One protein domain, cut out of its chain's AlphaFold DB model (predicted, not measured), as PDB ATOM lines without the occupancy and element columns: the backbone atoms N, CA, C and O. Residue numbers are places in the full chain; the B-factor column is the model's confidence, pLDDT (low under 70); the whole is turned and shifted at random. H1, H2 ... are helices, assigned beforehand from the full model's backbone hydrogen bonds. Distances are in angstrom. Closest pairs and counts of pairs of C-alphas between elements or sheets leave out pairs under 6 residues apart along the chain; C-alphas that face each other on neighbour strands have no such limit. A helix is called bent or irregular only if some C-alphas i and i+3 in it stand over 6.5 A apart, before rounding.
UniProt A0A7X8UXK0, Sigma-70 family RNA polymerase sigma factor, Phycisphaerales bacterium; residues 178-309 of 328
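AT A GLANCE: This is residues 178 to 309 of the 328 residues of the protein "Sigma-70 family RNA polymerase sigma factor" of Phycisphaerales bacterium (UniProt A0A7X8UXK0). Two separate lobes are joined by one long helix: in the first, H1, H2 and H3 pack on H4, and the far end of H4 leads at a corner into the second, where H5 and H6 form a helical hairpin and H7 folds back from the end of H6. Between the lobes the model is open, with H1, H2 and H3 apart from H5, H6 and H7. The printed part has 132 residues with seven named helices, H1 to H7 in order along the chain, and no named strand; the class is all helix. The whole is loose, with a radius of gyration of the C-alphas of 19.8 A and spans of 49 by 45 by 28 A.

IN THESE COORDINATES: H1 is residues 178 to 182, starting at C-alpha 178 (75.172, 91.094, 37.271). H2, residues 191 to 202, is 14.7 A long; it is neither bent nor irregular, but only just: C-alphas 199 and 202 are 6.4 A apart. H3 is residues 213 to 219. H4, residues 224 to 243, is the longest helix at 28.1 A and begins at C-alpha 224 (69.192, 107.966, 23.900). H5, residues 246 to 257, measures 16.8 A, and H6, residues 268 to 286, 26.5 A. H7, residues 291 to 303, measures 18.4 A and ends at C-alpha 303 (80.048, 74.422, 50.682).

HOW THE PARTS SIT: H4 is the hub. With residues 233 to 237 alone it touches H1, the closest C-alphas being those of Val 180 and Leu 234, 6.8 A apart. H2 touches H4 at Met 194 and Tyr 230, C-alphas 6.6 A apart, the same way at a steep tilt of 69.8 degrees, only just short of about perpendicular. H3 touches H4 at Ala 217 and Asn 224, C-alphas 5.4 A apart, opposite ways at a steep tilt of 58 degrees. H2 and H3 form a helical hairpin, closest at the C-alphas of Val 193 and Ile 216, 7.1 A. H4 and H5 are close but not clearly touching, about perpendicular at 79 degrees; the C-alphas of Phe 242 and Ala 248 are 6.9 A apart. H5 and H6 form a helical hairpin at 44 degrees, closest at the C-alphas of Gln 247 and Leu 274, 5.5 A. H7 is close to H6 but not clearly touching; the C-alphas of Phe 286 and Gln 294 are 6.4 A apart. In all seven helices every O i to N i+4 pair is within hydrogen-bond range.

THE WHOLE: The C-alphas farthest apart, those of Ser 223 and Ala 308, are 52.1 A apart. The printed part has no cut, and no link is long. Residues 203 to 208 stand free, and so do residues 300 to 308, of which 300 to 303 belong to H7. The mean pLDDT of the printed part is 88.3; residues 187, 306 and 307 are under 70.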
ATOM      1  N   ARG A 178      74.138  91.123  36.220       92.06
ATOM      2  CA  ARG A 178      75.172  91.094  37.271       92.06
ATOM      3  C   ARG A 178      76.570  91.327  36.716       92.06
ATOM      4  O   ARG A 178      77.321  92.096  37.297       92.06
ATOM      5  N   GLU A 179      76.907  90.680  35.604       91.88
ATOM      6  CA  GLU A 179      78.204  90.860  34.954       91.88
ATOM      7  C   GLU A 179      78.411  92.319  34.552       91.88
ATOM      8  O   GLU A 179      79.443  92.912  34.844       91.88
ATOM      9  N   VAL A 180      77.412  92.914  33.905       90.50
ATOM     10  CA  VAL A 180      77.497  94.283  33.412       90.50
ATOM     11  C   VAL A 180      77.525  95.300  34.559       90.50
ATOM     12  O   VAL A 180      78.265  96.283  34.483       90.50
ATOM     13  N   GLU A 181      76.761  95.069  35.629       89.12
ATOM     14  CA  GLU A 181      76.794  95.896  36.840       89.12
ATOM     15  C   GLU A 181      78.138  95.796  37.574       89.12
ATOM     16  O   GLU A 181      78.608  96.805  38.086       89.12
ATOM     17  N   ALA A 182      78.789  94.630  37.570       88.81
ATOM     18  CA  ALA A 182      80.087  94.429  38.218       88.81
ATOM     19  C   ALA A 182      81.270  95.082  37.473       88.81
ATOM     20  O   ALA A 182      82.365  95.178  38.024       88.81
ATOM     21  N   ARG A 183      81.087  95.527  36.221       89.25
ATOM     22  CA  ARG A 183      82.160  96.175  35.451       89.25
ATOM     23  C   ARG A 183      82.540  97.534  36.061       89.25
ATOM     24  O   ARG A 183      81.667  98.267  36.520       89.25
ATOM     25  N   PRO A 184      83.821  97.940  36.008       86.06
ATOM     26  CA  PRO A 184      84.230  99.265  36.458       86.06
ATOM     27  C   PRO A 184      83.720 100.346  35.491       86.06
ATOM     28  O   PRO A 184      84.103 100.398  34.319       86.06
ATOM     29  N   TRP A 185      82.860 101.240  35.982       85.19
ATOM     30  CA  TRP A 185      82.278 102.327  35.191       85.19
ATOM     31  C   TRP A 185      82.978 103.654  35.473       85.19
ATOM     32  O   TRP A 185      82.964 104.151  36.595       85.19
ATOM     33  N   ARG A 186      83.536 104.283  34.429       75.75
ATOM     34  CA  ARG A 186      84.269 105.557  34.560       75.75
ATOM     35  C   ARG A 186      83.398 106.739  35.012       75.75
ATOM     36  O   ARG A 186      83.924 107.695  35.567       75.75
ATOM     37  N   ARG A 187      82.087 106.724  34.738       65.56
ATOM     38  CA  ARG A 187      81.116 107.763  35.141       65.56
ATOM     39  C   ARG A 187      79.733 107.142  35.336       65.56
ATOM     40  O   ARG A 187      79.398 106.235  34.585       65.56
ATOM     41  N   ARG A 188      78.963 107.685  36.298       70.44
ATOM     42  CA  ARG A 188      77.551 107.404  36.667       70.44
ATOM     43  C   ARG A 188      77.101 105.954  36.426       70.44
ATOM     44  O   ARG A 188      76.839 105.554  35.297       70.44
ATOM     45  N   HIS A 189      76.938 105.202  37.512       77.31
ATOM     46  CA  HIS A 189      76.596 103.781  37.478       77.31
ATOM     47  C   HIS A 189      75.333 103.495  36.628       77.31
ATOM     48  O   HIS A 189      74.258 104.014  36.943       77.31
ATOM     49  N   PRO A 190      75.419 102.674  35.564       84.62
ATOM     50  CA  PRO A 190      74.313 102.467  34.627       84.62
ATOM     51  C   PRO A 190      73.250 101.479  35.116       84.62
ATOM     52  O   PRO A 190      72.239 101.302  34.435       84.62
ATOM     53  N   GLY A 191      73.446 100.865  36.288       86.25
ATOM     54  CA  GLY A 191      72.567  99.822  36.828       86.25
ATOM     55  C   GLY A 191      71.081 100.193  36.820       86.25
ATOM     56  O   GLY A 191      70.256  99.380  36.418       86.25
ATOM     57  N   LEU A 192      70.714 101.441  37.146       86.94
ATOM     58  CA  LEU A 192      69.308 101.869  37.093       86.94
ATOM     59  C   LEU A 192      68.730 101.809  35.668       86.94
ATOM     60  O   LEU A 192      67.634 101.289  35.472       86.94
ATOM     61  N   VAL A 193      69.467 102.315  34.672       90.12
ATOM     62  CA  VAL A 193      69.030 102.296  33.266       90.12
ATOM     63  C   VAL A 193      68.910 100.856  32.784       90.12
ATOM     64  O   VAL A 193      67.905 100.489  32.186       90.12
ATOM     65  N   MET A 194      69.911 100.029  33.082       89.75
ATOM     66  CA  MET A 194      69.960  98.631  32.662       89.75
ATOM     67  C   MET A 194      68.848  97.796  33.293       89.75
ATOM     68  O   MET A 194      68.159  97.077  32.575       89.75
ATOM     69  N   ARG A 195      68.594  97.944  34.598       91.38
ATOM     70  CA  ARG A 195      67.470  97.288  35.288       91.38
ATOM     71  C   ARG A 195      66.131  97.648  34.660       91.38
ATOM     72  O   ARG A 195      65.310  96.760  34.447       91.38
ATOM     73  N   ARG A 196      65.926  98.924  34.315       91.12
ATOM     74  CA  ARG A 196      64.705  99.364  33.628       91.12
ATOM     75  C   ARG A 196      64.600  98.800  32.218       91.12
ATOM     76  O   ARG A 196      63.548  98.294  31.862       91.12
ATOM     77  N   VAL A 197      65.683  98.807  31.437       91.56
ATOM     78  CA  VAL A 197      65.707  98.168  30.109       91.56
ATOM     79  C   VAL A 197      65.357  96.680  30.215       91.56
ATOM     80  O   VAL A 197      64.551  96.178  29.436       91.56
ATOM     81  N   VAL A 198      65.892  95.971  31.209       90.81
ATOM     82  CA  VAL A 198      65.560  94.561  31.446       90.81
ATOM     83  C   VAL A 198      64.076  94.390  31.781       90.81
ATOM     84  O   VAL A 198      63.388  93.627  31.104       90.81
ATOM     85  N   ALA A 199      63.577  95.102  32.791       88.81
ATOM     86  CA  ALA A 199      62.224  94.917  33.312       88.81
ATOM     87  C   ALA A 199      61.128  95.406  32.353       88.81
ATOM     88  O   ALA A 199      60.101  94.752  32.213       88.81
ATOM     89  N   GLU A 200      61.345  96.539  31.688       88.56
ATOM     90  CA  GLU A 200      60.319  97.252  30.915       88.56
ATOM     91  C   GLU A 200      60.428  97.010  29.401       88.56
ATOM     92  O   GLU A 200      59.572  97.465  28.640       88.56
ATOM     93  N   ARG A 201      61.483  96.314  28.939       92.38
ATOM     94  CA  ARG A 201      61.674  95.975  27.517       92.38
ATOM     95  C   ARG A 201      62.019  94.511  27.300       92.38
ATOM     96  O   ARG A 201      61.253  93.805  26.652       92.38
ATOM     97  N   LEU A 202      63.157  94.043  27.818       89.81
ATOM     98  CA  LEU A 202      63.709  92.736  27.429       89.81
ATOM     99  C   LEU A 202      62.932  91.549  28.010       89.81
ATOM    100  O   LEU A 202      62.851  90.497  27.380       89.81
ATOM    101  N   LEU A 203      62.345  91.707  29.197       89.94
ATOM    102  CA  LEU A 203      61.476  90.696  29.799       89.94
ATOM    103  C   LEU A 203      60.007  90.848  29.383       89.94
ATOM    104  O   LEU A 203      59.213  89.954  29.662       89.94
ATOM    105  N   VAL A 204      59.627  91.905  28.672       87.31
ATOM    106  CA  VAL A 204      58.242  92.088  28.226       87.31
ATOM    107  C   VAL A 204      58.020  91.329  26.914       87.31
ATOM    108  O   VAL A 204      58.697  91.563  25.905       87.31
ATOM    109  N   ALA A 205      57.086  90.375  26.945       78.88
ATOM    110  CA  ALA A 205      56.834  89.466  25.830       78.88
ATOM    111  C   ALA A 205      56.206  90.183  24.628       78.88
ATOM    112  O   ALA A 205      56.661  89.990  23.502       78.88
ATOM    113  N   ARG A 206      55.196  91.024  24.872       80.62
ATOM    114  CA  ARG A 206      54.479  91.762  23.829       80.62
ATOM    115  C   ARG A 206      55.174  93.075  23.524       80.62
ATOM    116  O   ARG A 206      55.529  93.821  24.429       80.62
ATOM    117  N   GLU A 207      55.367  93.359  22.245       81.50
ATOM    118  CA  GLU A 207      56.092  94.553  21.816       81.50
ATOM    119  C   GLU A 207      55.344  95.849  22.148       81.50
ATOM    120  O   GLU A 207      55.963  96.809  22.597       81.50
ATOM    121  N   GLU A 208      54.017  95.841  22.036       83.69
ATOM    122  CA  GLU A 208      53.132  96.960  22.390       83.69
ATOM    123  C   GLU A 208      53.168  97.354  23.877       83.69
ATOM    124  O   GLU A 208      52.873  98.494  24.227       83.69
ATOM    125  N   GLU A 209      53.566  96.431  24.755       81.44
ATOM    126  CA  GLU A 209      53.689  96.665  26.197       81.44
ATOM    127  C   GLU A 209      55.090  97.179  26.583       81.44
ATOM    128  O   GLU A 209      55.319  97.560  27.734       81.44
ATOM    129  N   ARG A 210      56.048  97.206  25.642       89.44
ATOM    130  CA  ARG A 210      57.423  97.652  25.903       89.44
ATOM    131  C   ARG A 210      57.496  99.166  26.001       89.44
ATOM    132  O   ARG A 210      57.072  99.896  25.108       89.44
ATOM    133  N   ILE A 211      58.174  99.657  27.033       86.12
ATOM    134  CA  ILE A 211      58.464 101.089  27.146       86.12
ATOM    135  C   ILE A 211      59.545 101.464  26.129       86.12
ATOM    136  O   ILE A 211      60.559 100.777  25.984       86.12
ATOM    137  N   SER A 212      59.353 102.566  25.400       90.94
ATOM    138  CA  SER A 212      60.341 103.010  24.412       90.94
ATOM    139  C   SER A 212      61.686 103.336  25.074       90.94
ATOM    140  O   SER A 212      61.749 103.945  26.145       90.94
ATOM    141  N   LEU A 213      62.792 102.986  24.415       91.38
ATOM    142  CA  LEU A 213      64.132 103.268  24.939       91.38
ATOM    143  C   LEU A 213      64.356 104.774  25.166       91.38
ATOM    144  O   LEU A 213      64.957 105.176  26.160       91.38
ATOM    145  N   ARG A 214      63.791 105.610  24.284       88.75
ATOM    146  CA  ARG A 214      63.811 107.073  24.401       88.75
ATOM    147  C   ARG A 214      63.154 107.550  25.697       88.75
ATOM    148  O   ARG A 214      63.658 108.477  26.328       88.75
ATOM    149  N   GLN A 215      62.050 106.921  26.099       87.88
ATOM    150  CA  GLN A 215      61.363 107.241  27.345       87.88
ATOM    151  C   GLN A 215      62.195 106.840  28.568       87.88
ATOM    152  O   GLN A 215      62.379 107.672  29.457       87.88
ATOM    153  N   ILE A 216      62.776 105.634  28.575       88.44
ATOM    154  CA  ILE A 216      63.682 105.188  29.649       88.44
ATOM    155  C   ILE A 216      64.880 106.139  29.769       88.44
ATOM    156  O   ILE A 216      65.242 106.552  30.869       88.44
ATOM    157  N   ALA A 217      65.470 106.537  28.639       88.62
ATOM    158  CA  ALA A 217      66.598 107.459  28.606       88.62
ATOM    159  C   ALA A 217      66.245 108.821  29.228       88.62
ATOM    160  O   ALA A 217      66.961 109.300  30.111       88.62
ATOM    161  N   ARG A 218      65.103 109.402  28.829       88.56
ATOM    162  CA  ARG A 218      64.592 110.675  29.362       88.56
ATOM    163  C   ARG A 218      64.384 110.615  30.875       88.56
ATOM    164  O   ARG A 218      64.816 111.514  31.584       88.56
ATOM    165  N   GLU A 219      63.741 109.562  31.366       84.19
ATOM    166  CA  GLU A 219      63.398 109.424  32.786       84.19
ATOM    167  C   GLU A 219      64.613 109.114  33.670       84.19
ATOM    168  O   GLU A 219      64.668 109.545  34.818       84.19
ATOM    169  N   CYS A 220      65.615 108.418  33.132       84.62
ATOM    170  CA  CYS A 220      66.875 108.161  33.829       84.62
ATOM    171  C   CYS A 220      67.904 109.298  33.674       84.62
ATOM    172  O   CYS A 220      69.010 109.204  34.213       84.62
ATOM    173  N   GLY A 221      67.578 110.361  32.930       87.25
ATOM    174  CA  GLY A 221      68.475 111.493  32.690       87.25
ATOM    175  C   GLY A 221      69.744 111.109  31.921       87.25
ATOM    176  O   GLY A 221      70.837 111.566  32.261       87.25
ATOM    177  N   VAL A 222      69.618 110.233  30.919       89.44
ATOM    178  CA  VAL A 222      70.706 109.828  30.013       89.44
ATOM    179  C   VAL A 222      70.324 110.082  28.556       89.44
ATOM    180  O   VAL A 222      69.149 110.141  28.204       89.44
ATOM    181  N   SER A 223      71.319 110.232  27.678       92.06
ATOM    182  CA  SER A 223      71.052 110.366  26.243       92.06
ATOM    183  C   SER A 223      70.539 109.050  25.650       92.06
ATOM    184  O   SER A 223      70.912 107.963  26.099       92.06
ATOM    185  N   ASN A 224      69.722 109.142  24.596       93.25
ATOM    186  CA  ASN A 224      69.192 107.966  23.900       93.25
ATOM    187  C   ASN A 224      70.317 107.067  23.356       93.25
ATOM    188  O   ASN A 224      70.279 105.852  23.525       93.25
ATOM    189  N   SER A 225      71.375 107.662  22.792       92.69
ATOM    190  CA  SER A 225      72.548 106.922  22.305       92.69
ATOM    191  C   SER A 225      73.241 106.136  23.420       92.69
ATOM    192  O   SER A 225      73.693 105.016  23.199       92.69
ATOM    193  N   ARG A 226      73.286 106.684  24.643       90.94
ATOM    194  CA  ARG A 226      73.875 106.008  25.805       90.94
ATOM    195  C   ARG A 226      72.989 104.868  26.306       90.94
ATOM    196  O   ARG A 226      73.505 103.791  26.578       90.94
ATOM    197  N   ALA A 227      71.673 105.076  26.376       91.25
ATOM    198  CA  ALA A 227      70.731 104.004  26.697       91.25
ATOM    199  C   ALA A 227      70.810 102.855  25.674       91.25
ATOM    200  O   ALA A 227      70.826 101.691  26.065       91.25
ATOM    201  N   SER A 228      70.959 103.178  24.385       94.12
ATOM    202  CA  SER A 228      71.153 102.187  23.318       94.12
ATOM    203  C   SER A 228      72.480 101.445  23.445       94.12
ATOM    204  O   SER A 228      72.513 100.228  23.296       94.12
ATOM    205  N   ALA A 229      73.567 102.138  23.792       92.56
ATOM    206  CA  ALA A 229      74.846 101.488  24.068       92.56
ATOM    207  C   ALA A 229      74.745 100.495  25.242       92.56
ATOM    208  O   ALA A 229      75.288  99.395  25.157       92.56
ATOM    209  N   TYR A 230      74.013 100.846  26.305       92.38
ATOM    210  CA  TYR A 230      73.768  99.939  27.429       92.38
ATOM    211  C   TYR A 230      72.913  98.734  27.039       92.38
ATOM    212  O   TYR A 230      73.267  97.617  27.402       92.38
ATOM    213  N   GLU A 231      71.836  98.932  26.274       94.31
ATOM    214  CA  GLU A 231      71.002  97.835  25.768       94.31
ATOM    215  C   GLU A 231      71.826  96.875  24.896       94.31
ATOM    216  O   GLU A 231      71.780  95.669  25.116       94.31
ATOM    217  N   LYS A 232      72.660  97.393  23.981       94.62
ATOM    218  CA  LYS A 232      73.556  96.571  23.145       94.62
ATOM    219  C   LYS A 232      74.545  95.757  23.970       94.62
ATOM    220  O   LYS A 232      74.727  94.571  23.711       94.62
ATOM    221  N   LEU A 233      75.179  96.384  24.958       93.62
ATOM    222  CA  LEU A 233      76.140  95.715  25.830       93.62
ATOM    223  C   LEU A 233      75.462  94.595  26.634       93.62
ATOM    224  O   LEU A 233      76.004  93.498  26.749       93.62
ATOM    225  N   LEU A 234      74.248  94.849  27.125       94.25
ATOM    226  CA  LEU A 234      73.464  93.889  27.895       94.25
ATOM    227  C   LEU A 234      72.955  92.729  27.028       94.25
ATOM    228  O   LEU A 234      73.010  91.581  27.460       94.25
ATOM    229  N   LEU A 235      72.538  93.002  25.788       95.19
ATOM    230  CA  LEU A 235      72.188  91.978  24.800       95.19
ATOM    231  C   LEU A 235      73.391  91.116  24.398       95.19
ATOM    232  O   LEU A 235      73.229  89.914  24.206       95.19
ATOM    233  N   GLY A 236      74.587  91.704  24.305       95.94
ATOM    234  CA  GLY A 236      75.831  90.965  24.080       95.94
ATOM    235  C   GLY A 236      76.089  89.954  25.196       95.94
ATOM    236  O   GLY A 236      76.131  88.755  24.937       95.94
ATOM    237  N   ALA A 237      76.131  90.427  26.445       95.00
ATOM    238  CA  ALA A 237      76.321  89.559  27.608       95.00
ATOM    239  C   ALA A 237      75.206  88.503  27.732       95.00
ATOM    240  O   ALA A 237      75.472  87.332  27.995       95.00
ATOM    241  N   LEU A 238      73.944  88.881  27.497       96.06
ATOM    242  CA  LEU A 238      72.815  87.949  27.480       96.06
ATOM    243  C   LEU A 238      73.026  86.828  26.468       96.06
ATOM    244  O   LEU A 238      72.809  85.665  26.804       96.06
ATOM    245  N   ARG A 239      73.412  87.178  25.238       95.44
ATOM    246  CA  ARG A 239      73.655  86.206  24.176       95.44
ATOM    247  C   ARG A 239      74.738  85.223  24.602       95.44
ATOM    248  O   ARG A 239      74.535  84.023  24.450       95.44
ATOM    249  N   ASP A 240      75.825  85.711  25.186       94.31
ATOM    250  CA  ASP A 240      76.936  84.866  25.624       94.31
ATOM    251  C   ASP A 240      76.495  83.907  26.746       94.31
ATOM    252  O   ASP A 240      76.707  82.698  26.643       94.31
ATOM    253  N   HIS A 241      75.768  84.397  27.760       94.31
ATOM    254  CA  HIS A 241      75.227  83.555  28.840       94.31
ATOM    255  C   HIS A 241      74.183  82.548  28.359       94.31
ATOM    256  O   HIS A 241      74.154  81.416  28.840       94.31
ATOM    257  N   PHE A 242      73.311  82.948  27.434       93.88
ATOM    258  CA  PHE A 242      72.234  82.098  26.932       93.88
ATOM    259  C   PHE A 242      72.760  81.019  25.980       93.88
ATOM    260  O   PHE A 242      72.367  79.861  26.088       93.88
ATOM    261  N   LEU A 243      73.703  81.359  25.095       90.75
ATOM    262  CA  LEU A 243      74.372  80.386  24.226       90.75
ATOM    263  C   LEU A 243      75.323  79.469  25.003       90.75
ATOM    264  O   LEU A 243      75.583  78.347  24.564       90.75
ATOM    265  N   ALA A 244      75.843  79.902  26.149       90.44
ATOM    266  CA  ALA A 244      76.607  79.037  27.040       90.44
ATOM    267  C   ALA A 244      75.722  78.054  27.832       90.44
ATOM    268  O   ALA A 244      76.251  77.087  28.380       90.44
ATOM    269  N   ASP A 245      74.400  78.258  27.894       93.06
ATOM    270  CA  ASP A 245      73.489  77.404  28.659       93.06
ATOM    271  C   ASP A 245      73.219  76.066  27.927       93.06
ATOM    272  O   ASP A 245      72.592  76.043  26.858       93.06
ATOM    273  N   PRO A 246      73.662  74.920  28.483       91.06
ATOM    274  CA  PRO A 246      73.462  73.615  27.857       91.06
ATOM    275  C   PRO A 246      71.989  73.193  27.827       91.06
ATOM    276  O   PRO A 246      71.573  72.493  26.901       91.06
ATOM    277  N   GLN A 247      71.181  73.633  28.796       92.19
ATOM    278  CA  GLN A 247      69.759  73.311  28.842       92.19
ATOM    279  C   GLN A 247      68.983  74.111  27.809       92.19
ATOM    280  O   GLN A 247      68.116  73.542  27.157       92.19
ATOM    281  N   ALA A 248      69.327  75.382  27.581       92.88
ATOM    282  CA  ALA A 248      68.721  76.158  26.498       92.88
ATOM    283  C   ALA A 248      68.936  75.468  25.138       92.88
ATOM    284  O   ALA A 248      67.987  75.276  24.379       92.88
ATOM    285  N   LYS A 249      70.159  74.988  24.870       92.75
ATOM    286  CA  LYS A 249      70.471  74.204  23.660       92.75
ATOM    287  C   LYS A 249      69.696  72.893  23.579       92.75
ATOM    288  O   LYS A 249      69.263  72.506  22.498       92.75
ATOM    289  N   ALA A 250      69.561  72.173  24.690       92.25
ATOM    290  CA  ALA A 250      68.799  70.928  24.730       92.25
ATOM    291  C   ALA A 250      67.302  71.171  24.475       92.25
ATOM    292  O   ALA A 250      66.728  70.487  23.638       92.25
ATOM    293  N   ILE A 251      66.706  72.199  25.092       93.75
ATOM    294  CA  ILE A 251      65.308  72.589  24.856       93.75
ATOM    295  C   ILE A 251      65.084  72.919  23.380       93.75
ATOM    296  O   ILE A 251      64.135  72.416  22.788       93.75
ATOM    297  N   MET A 252      65.964  73.720  22.768       92.94
ATOM    298  CA  MET A 252      65.843  74.076  21.350       92.94
ATOM    299  C   MET A 252      65.937  72.848  20.434       92.94
ATOM    300  O   MET A 252      65.163  72.755  19.488       92.94
ATOM    301  N   ARG A 253      66.824  71.888  20.738       93.06
ATOM    302  CA  ARG A 253      66.932  70.623  19.989       93.06
ATOM    303  C   ARG A 253      65.668  69.770  20.103       93.06
ATOM    304  O   ARG A 253      65.164  69.304  19.086       93.06
ATOM    305  N   ILE A 254      65.142  69.603  21.319       92.19
ATOM    306  CA  ILE A 254      63.902  68.850  21.565       92.19
ATOM    307  C   ILE A 254      62.734  69.521  20.829       92.19
ATOM    308  O   ILE A 254      61.998  68.857  20.106       92.19
ATOM    309  N   ALA A 255      62.614  70.846  20.940       92.62
ATOM    310  CA  ALA A 255      61.576  71.610  20.262       92.62
ATOM    311  C   ALA A 255      61.678  71.508  18.731       92.62
ATOM    312  O   ALA A 255      60.654  71.421  18.071       92.62
ATOM    313  N   SER A 256      62.883  71.489  18.151       92.00
ATOM    314  CA  SER A 256      63.044  71.327  16.697       92.00
ATOM    315  C   SER A 256      62.720  69.922  16.184       92.00
ATOM    316  O   SER A 256      62.419  69.771  15.006       92.00
ATOM    317  N   ALA A 257      62.803  68.902  17.043       90.62
ATOM    318  CA  ALA A 257      62.537  67.513  16.674       90.62
ATOM    319  C   ALA A 257      61.058  67.118  16.845       90.62
ATOM    320  O   ALA A 257      60.607  66.157  16.228       90.62
ATOM    321  N   GLY A 258      60.313  67.828  17.699       88.06
ATOM    322  CA  GLY A 258      58.921  67.518  18.020       88.06
ATOM    323  C   GLY A 258      57.902  68.277  17.155       88.06
ATOM    324  O   GLY A 258      58.120  69.447  16.840       88.06
ATOM    325  N   PRO A 259      56.743  67.670  16.836       82.75
ATOM    326  CA  PRO A 259      55.694  68.311  16.033       82.75
ATOM    327  C   PRO A 259      55.037  69.512  16.737       82.75
ATOM    328  O   PRO A 259      54.583  70.444  16.080       82.75
ATOM    329  N   GLU A 260      55.019  69.533  18.074       85.19
ATOM    330  CA  GLU A 260      54.434  70.624  18.869       85.19
ATOM    331  C   GLU A 260      55.405  71.792  19.129       85.19
ATOM    332  O   GLU A 260      55.041  72.806  19.741       85.19
ATOM    333  N   GLY A 261      56.658  71.679  18.678       91.44
ATOM    334  CA  GLY A 261      57.659  72.725  18.843       91.44
ATOM    335  C   GLY A 261      57.883  73.113  20.308       91.44
ATOM    336  O   GLY A 261      58.025  72.276  21.196       91.44
ATOM    337  N   LEU A 262      57.879  74.419  20.585       88.81
ATOM    338  CA  LEU A 262      58.006  74.961  21.947       88.81
ATOM    339  C   LEU A 262      56.741  74.798  22.806       88.81
ATOM    340  O   LEU A 262      56.778  75.104  24.000       88.81
ATOM    341  N   ASN A 263      55.621  74.372  22.226       89.12
ATOM    342  CA  ASN A 263      54.379  74.188  22.972       89.12
ATOM    343  C   ASN A 263      54.272  72.790  23.595       89.12
ATOM    344  O   ASN A 263      53.408  72.606  24.447       89.12
ATOM    345  N   ALA A 264      55.185  71.873  23.251       88.06
ATOM    346  CA  ALA A 264      55.266  70.552  23.859       88.06
ATOM    347  C   ALA A 264      55.343  70.636  25.389       88.06
ATOM    348  O   ALA A 264      56.070  71.472  25.947       88.06
ATOM    349  N   VAL A 265      54.603  69.761  26.066       89.88
ATOM    350  CA  VAL A 265      54.620  69.641  27.528       89.88
ATOM    351  C   VAL A 265      55.971  69.081  27.981       89.88
ATOM    352  O   VAL A 265      56.464  68.099  27.434       89.88
ATOM    353  N   ALA A 266      56.585  69.707  28.984       87.69
ATOM    354  CA  ALA A 266      57.820  69.230  29.589       87.69
ATOM    355  C   ALA A 266      57.517  68.147  30.628       87.69
ATOM    356  O   ALA A 266      57.414  68.406  31.832       87.69
ATOM    357  N   ASP A 267      57.366  66.930  30.126       87.50
ATOM    358  CA  ASP A 267      57.235  65.719  30.922       87.50
ATOM    359  C   ASP A 267      58.540  65.360  31.670       87.50
ATOM    360  O   ASP A 267      59.579  66.027  31.573       87.50
ATOM    361  N   GLU A 268      58.490  64.293  32.472       86.88
ATOM    362  CA  GLU A 268      59.656  63.853  33.246       86.88
ATOM    363  C   GLU A 268      60.801  63.370  32.341       86.88
ATOM    364  O   GLU A 268      61.968  63.579  32.670       86.88
ATOM    365  N   SER A 269      60.492  62.820  31.161       87.94
ATOM    366  CA  SER A 269      61.497  62.424  30.165       87.94
ATOM    367  C   SER A 269      62.303  63.629  29.678       87.94
ATOM    368  O   SER A 269      63.536  63.630  29.748       87.94
ATOM    369  N   VAL A 270      61.627  64.712  29.276       88.88
ATOM    370  CA  VAL A 270      62.273  65.978  28.915       88.88
ATOM    371  C   VAL A 270      63.131  66.478  30.075       88.88
ATOM    372  O   VAL A 270      64.292  66.837  29.876       88.88
ATOM    373  N   ARG A 271      62.614  66.468  31.308       88.25
ATOM    374  CA  ARG A 271      63.370  66.927  32.489       88.25
ATOM    375  C   ARG A 271      64.638  66.109  32.726       88.25
ATOM    376  O   ARG A 271      65.689  66.695  33.002       88.25
ATOM    377  N   GLN A 272      64.577  64.790  32.573       88.69
ATOM    378  CA  GLN A 272      65.744  63.914  32.671       88.69
ATOM    379  C   GLN A 272      66.767  64.204  31.568       88.69
ATOM    380  O   GLN A 272      67.958  64.335  31.862       88.69
ATOM    381  N   GLN A 273      66.325  64.414  30.325       89.50
ATOM    382  CA  GLN A 273      67.210  64.800  29.220       89.50
ATOM    383  C   GLN A 273      67.910  66.143  29.484       89.50
ATOM    384  O   GLN A 273      69.112  66.279  29.243       89.50
ATOM    385  N   LEU A 274      67.196  67.128  30.041       90.62
ATOM    386  CA  LEU A 274      67.779  68.422  30.411       90.62
ATOM    387  C   LEU A 274      68.790  68.310  31.559       90.62
ATOM    388  O   LEU A 274      69.805  69.014  31.547       90.62
ATOM    389  N   ARG A 275      68.544  67.441  32.549       89.56
ATOM    390  CA  ARG A 275      69.520  67.147  33.615       89.56
ATOM    391  C   ARG A 275      70.763  66.474  33.043       89.56
ATOM    392  O   ARG A 275      71.870  66.926  33.327       89.56
ATOM    393  N   LYS A 276      70.590  65.468  32.181       91.25
ATOM    394  CA  LYS A 276      71.693  64.769  31.510       91.25
ATOM    395  C   LYS A 276      72.569  65.738  30.712       91.25
ATOM    396  O   LYS A 276      73.773  65.788  30.937       91.25
ATOM    397  N   ALA A 277      71.967  66.593  29.883       90.44
ATOM    398  CA  ALA A 277      72.699  67.601  29.111       90.44
ATOM    399  C   ALA A 277      73.487  68.584  30.001       90.44
ATOM    400  O   ALA A 277      74.590  69.016  29.654       90.44
ATOM    401  N   GLN A 278      72.934  68.949  31.163       89.75
ATOM    402  CA  GLN A 278      73.622  69.804  32.128       89.75
ATOM    403  C   GLN A 278      74.825  69.092  32.762       89.75
ATOM    404  O   GLN A 278      75.892  69.701  32.869       89.75
ATOM    405  N   LEU A 279      74.667  67.826  33.155       89.81
ATOM    406  CA  LEU A 279      75.736  67.012  33.735       89.81
ATOM    407  C   LEU A 279      76.863  66.759  32.733       89.81
ATOM    408  O   LEU A 279      78.024  66.957  33.073       89.81
ATOM    409  N   GLU A 280      76.544  66.418  31.485       91.00
ATOM    410  CA  GLU A 280      77.535  66.226  30.417       91.00
ATOM    411  C   GLU A 280      78.336  67.506  30.151       91.00
ATOM    412  O   GLU A 280      79.566  67.484  30.064       91.00
ATOM    413  N   SER A 281      77.656  68.655  30.084       90.00
ATOM    414  CA  SER A 281      78.315  69.953  29.923       90.00
ATOM    415  C   SER A 281      79.175  70.332  31.133       90.00
ATOM    416  O   SER A 281      80.232  70.949  30.974       90.00
ATOM    417  N   PHE A 282      78.740  69.986  32.346       89.44
ATOM    418  CA  PHE A 282      79.540  70.165  33.553       89.44
ATOM    419  C   PHE A 282      80.785  69.276  33.519       89.44
ATOM    420  O   PHE A 282      81.884  69.813  33.590       89.44
ATOM    421  N   ALA A 283      80.632  67.968  33.310       88.56
ATOM    422  CA  ALA A 283      81.730  67.008  33.239       88.56
ATOM    423  C   ALA A 283      82.755  67.382  32.157       88.56
ATOM    424  O   ALA A 283      83.957  67.370  32.408       88.56
ATOM    425  N   GLY A 284      82.294  67.790  30.970       89.06
ATOM    426  CA  GLY A 284      83.174  68.226  29.887       89.06
ATOM    427  C   GLY A 284      83.972  69.492  30.215       89.06
ATOM    428  O   GLY A 284      85.134  69.591  29.826       89.06
ATOM    429  N   ARG A 285      83.386  70.454  30.944       88.81
ATOM    430  CA  ARG A 285      84.116  71.641  31.428       88.81
ATOM    431  C   ARG A 285      85.061  71.289  32.568       88.81
ATOM    432  O   ARG A 285      86.204  71.720  32.541       88.81
ATOM    433  N   PHE A 286      84.599  70.481  33.515       90.31
ATOM    434  CA  PHE A 286      85.367  70.050  34.674       90.31
ATOM    435  C   PHE A 286      86.652  69.331  34.254       90.31
ATOM    436  O   PHE A 286      87.732  69.701  34.692       90.31
ATOM    437  N   ARG A 287      86.572  68.400  33.293       91.81
ATOM    438  CA  ARG A 287      87.743  67.690  32.744       91.81
ATOM    439  C   ARG A 287      88.786  68.599  32.087       91.81
ATOM    440  O   ARG A 287      89.941  68.209  32.001       91.81
ATOM    441  N   LYS A 288      88.384  69.774  31.596       92.00
ATOM    442  CA  LYS A 288      89.278  70.741  30.938       92.00
ATOM    443  C   LYS A 288      89.922  71.733  31.910       92.00
ATOM    444  O   LYS A 288      90.824  72.452  31.499       92.00
ATOM    445  N   MET A 289      89.436  71.809  33.148       92.81
ATOM    446  CA  MET A 289      89.990  72.683  34.184       92.81
ATOM    447  C   MET A 289      91.323  72.139  34.700       92.81
ATOM    448  O   MET A 289      91.551  70.927  34.697       92.81
ATOM    449  N   ALA A 290      92.186  73.030  35.188       93.88
ATOM    450  CA  ALA A 290      93.385  72.620  35.910       93.88
ATOM    451  C   ALA A 290      93.006  71.903  37.221       93.88
ATOM    452  O   ALA A 290      91.956  72.175  37.799       93.88
ATOM    453  N   ARG A 291      93.870  71.017  37.738       90.50
ATOM    454  CA  ARG A 291      93.582  70.268  38.980       90.50
ATOM    455  C   ARG A 291      93.276  71.175  40.181       90.50
ATOM    456  O   ARG A 291      92.398  70.849  40.970       90.50
ATOM    457  N   ALA A 292      93.959  72.315  40.291       91.44
ATOM    458  CA  ALA A 292      93.689  73.301  41.340       91.44
ATOM    459  C   ALA A 292      92.265  73.881  41.225       91.44
ATOM    460  O   ALA A 292      91.506  73.855  42.187       91.44
ATOM    461  N   GLU A 293      91.863  74.301  40.022       88.31
ATOM    462  CA  GLU A 293      90.513  74.818  39.757       88.31
ATOM    463  C   GLU A 293      89.429  73.748  39.961       88.31
ATOM    464  O   GLU A 293      88.341  74.043  40.452       88.31
ATOM    465  N   GLN A 294      89.714  72.491  39.601       89.94
ATOM    466  CA  GLN A 294      88.825  71.357  39.867       89.94
ATOM    467  C   GLN A 294      88.575  71.192  41.370       89.94
ATOM    468  O   GLN A 294      87.421  71.053  41.779       89.94
ATOM    469  N   ALA A 295      89.634  71.242  42.183       87.19
ATOM    470  CA  ALA A 295      89.544  71.132  43.635       87.19
ATOM    471  C   ALA A 295      88.738  72.290  44.243       87.19
ATOM    472  O   ALA A 295      87.802  72.045  45.003       87.19
ATOM    473  N   GLU A 296      89.013  73.536  43.840       89.19
ATOM    474  CA  GLU A 296      88.228  74.705  44.266       89.19
ATOM    475  C   GLU A 296      86.751  74.571  43.885       89.19
ATOM    476  O   GLU A 296      85.854  74.927  44.653       89.19
ATOM    477  N   ARG A 297      86.469  74.028  42.695       87.00
ATOM    478  CA  ARG A 297      85.096  73.849  42.230       87.00
ATOM    479  C   ARG A 297      84.350  72.783  43.021       87.00
ATOM    480  O   ARG A 297      83.183  73.006  43.340       87.00
ATOM    481  N   ILE A 298      85.002  71.665  43.344       86.94
ATOM    482  CA  ILE A 298      84.446  70.634  44.230       86.94
ATOM    483  C   ILE A 298      84.180  71.236  45.610       86.94
ATOM    484  O   ILE A 298      83.070  71.103  46.119       86.94
ATOM    485  N   TYR A 299      85.150  71.958  46.174       85.06
ATOM    486  CA  TYR A 299      85.009  72.603  47.477       85.06
ATOM    487  C   TYR A 299      83.817  73.569  47.509       85.06
ATOM    488  O   TYR A 299      82.944  73.452  48.365       85.06
ATOM    489  N   SER A 300      83.704  74.451  46.511       84.50
ATOM    490  CA  SER A 300      82.562  75.361  46.371       84.50
ATOM    491  C   SER A 300      81.231  74.608  46.254       84.50
ATOM    492  O   SER A 300      80.231  75.041  46.823       84.50
ATOM    493  N   MET A 301      81.187  73.476  45.542       83.56
ATOM    494  CA  MET A 301      79.973  72.661  45.439       83.56
ATOM    495  C   MET A 301      79.580  72.027  46.773       83.56
ATOM    496  O   MET A 301      78.390  71.985  47.071       83.56
ATOM    497  N   ILE A 302      80.555  71.567  47.558       81.88
ATOM    498  CA  ILE A 302      80.335  71.012  48.898       81.88
ATOM    499  C   ILE A 302      79.794  72.103  49.828       81.88
ATOM    500  O   ILE A 302      78.752  71.906  50.449       81.88
ATOM    501  N   GLU A 303      80.434  73.274  49.848       80.06
ATOM    502  CA  GLU A 303      80.048  74.422  50.682       80.06
ATOM    503  C   GLU A 303      78.618  74.912  50.399       80.06
ATOM    504  O   GLU A 303      77.895  75.310  51.308       80.06
ATOM    505  N   HIS A 304      78.188  74.861  49.136       76.56
ATOM    506  CA  HIS A 304      76.853  75.297  48.719       76.56
ATOM    507  C   HIS A 304      75.830  74.153  48.666       76.56
ATOM    508  O   HIS A 304      74.675  74.381  48.288       76.56
ATOM    509  N   SER A 305      76.232  72.922  48.992       76.94
ATOM    510  CA  SER A 305      75.300  71.804  49.081       76.94
ATOM    511  C   SER A 305      74.504  71.907  50.382       76.94
ATOM    512  O   SER A 305      75.048  72.188  51.442       76.94
ATOM    513  N   ALA A 306      73.191  71.686  50.305       62.91
ATOM    514  CA  ALA A 306      72.343  71.574  51.495       62.91
ATOM    515  C   ALA A 306      72.527  70.228  52.226       62.91
ATOM    516  O   ALA A 306      71.896  69.999  53.254       62.91
ATOM    517  N   ALA A 307      73.340  69.327  51.662       65.75
ATOM    518  CA  ALA A 307      73.703  68.061  52.275       65.75
ATOM    519  C   ALA A 307      74.753  68.301  53.364       65.75
ATOM    520  O   ALA A 307      75.564  69.224  53.266       65.75
ATOM    521  N   ALA A 308      74.757  67.460  54.395       74.06
ATOM    522  CA  ALA A 308      75.835  67.487  55.369       74.06
ATOM    523  C   ALA A 308      77.159  67.205  54.641       74.06
ATOM    524  O   ALA A 308      77.255  66.242  53.880       74.06
ATOM    525  N   VAL A 309      78.180  68.034  54.876       76.31
ATOM    526  CA  VAL A 309      79.527  67.863  54.292       76.31
ATOM    527  C   VAL A 309      80.037  66.433  54.505       76.31
ATOM    528  O   VAL A 309      80.632  65.846  53.606       76.31
TER     529      VAL A 309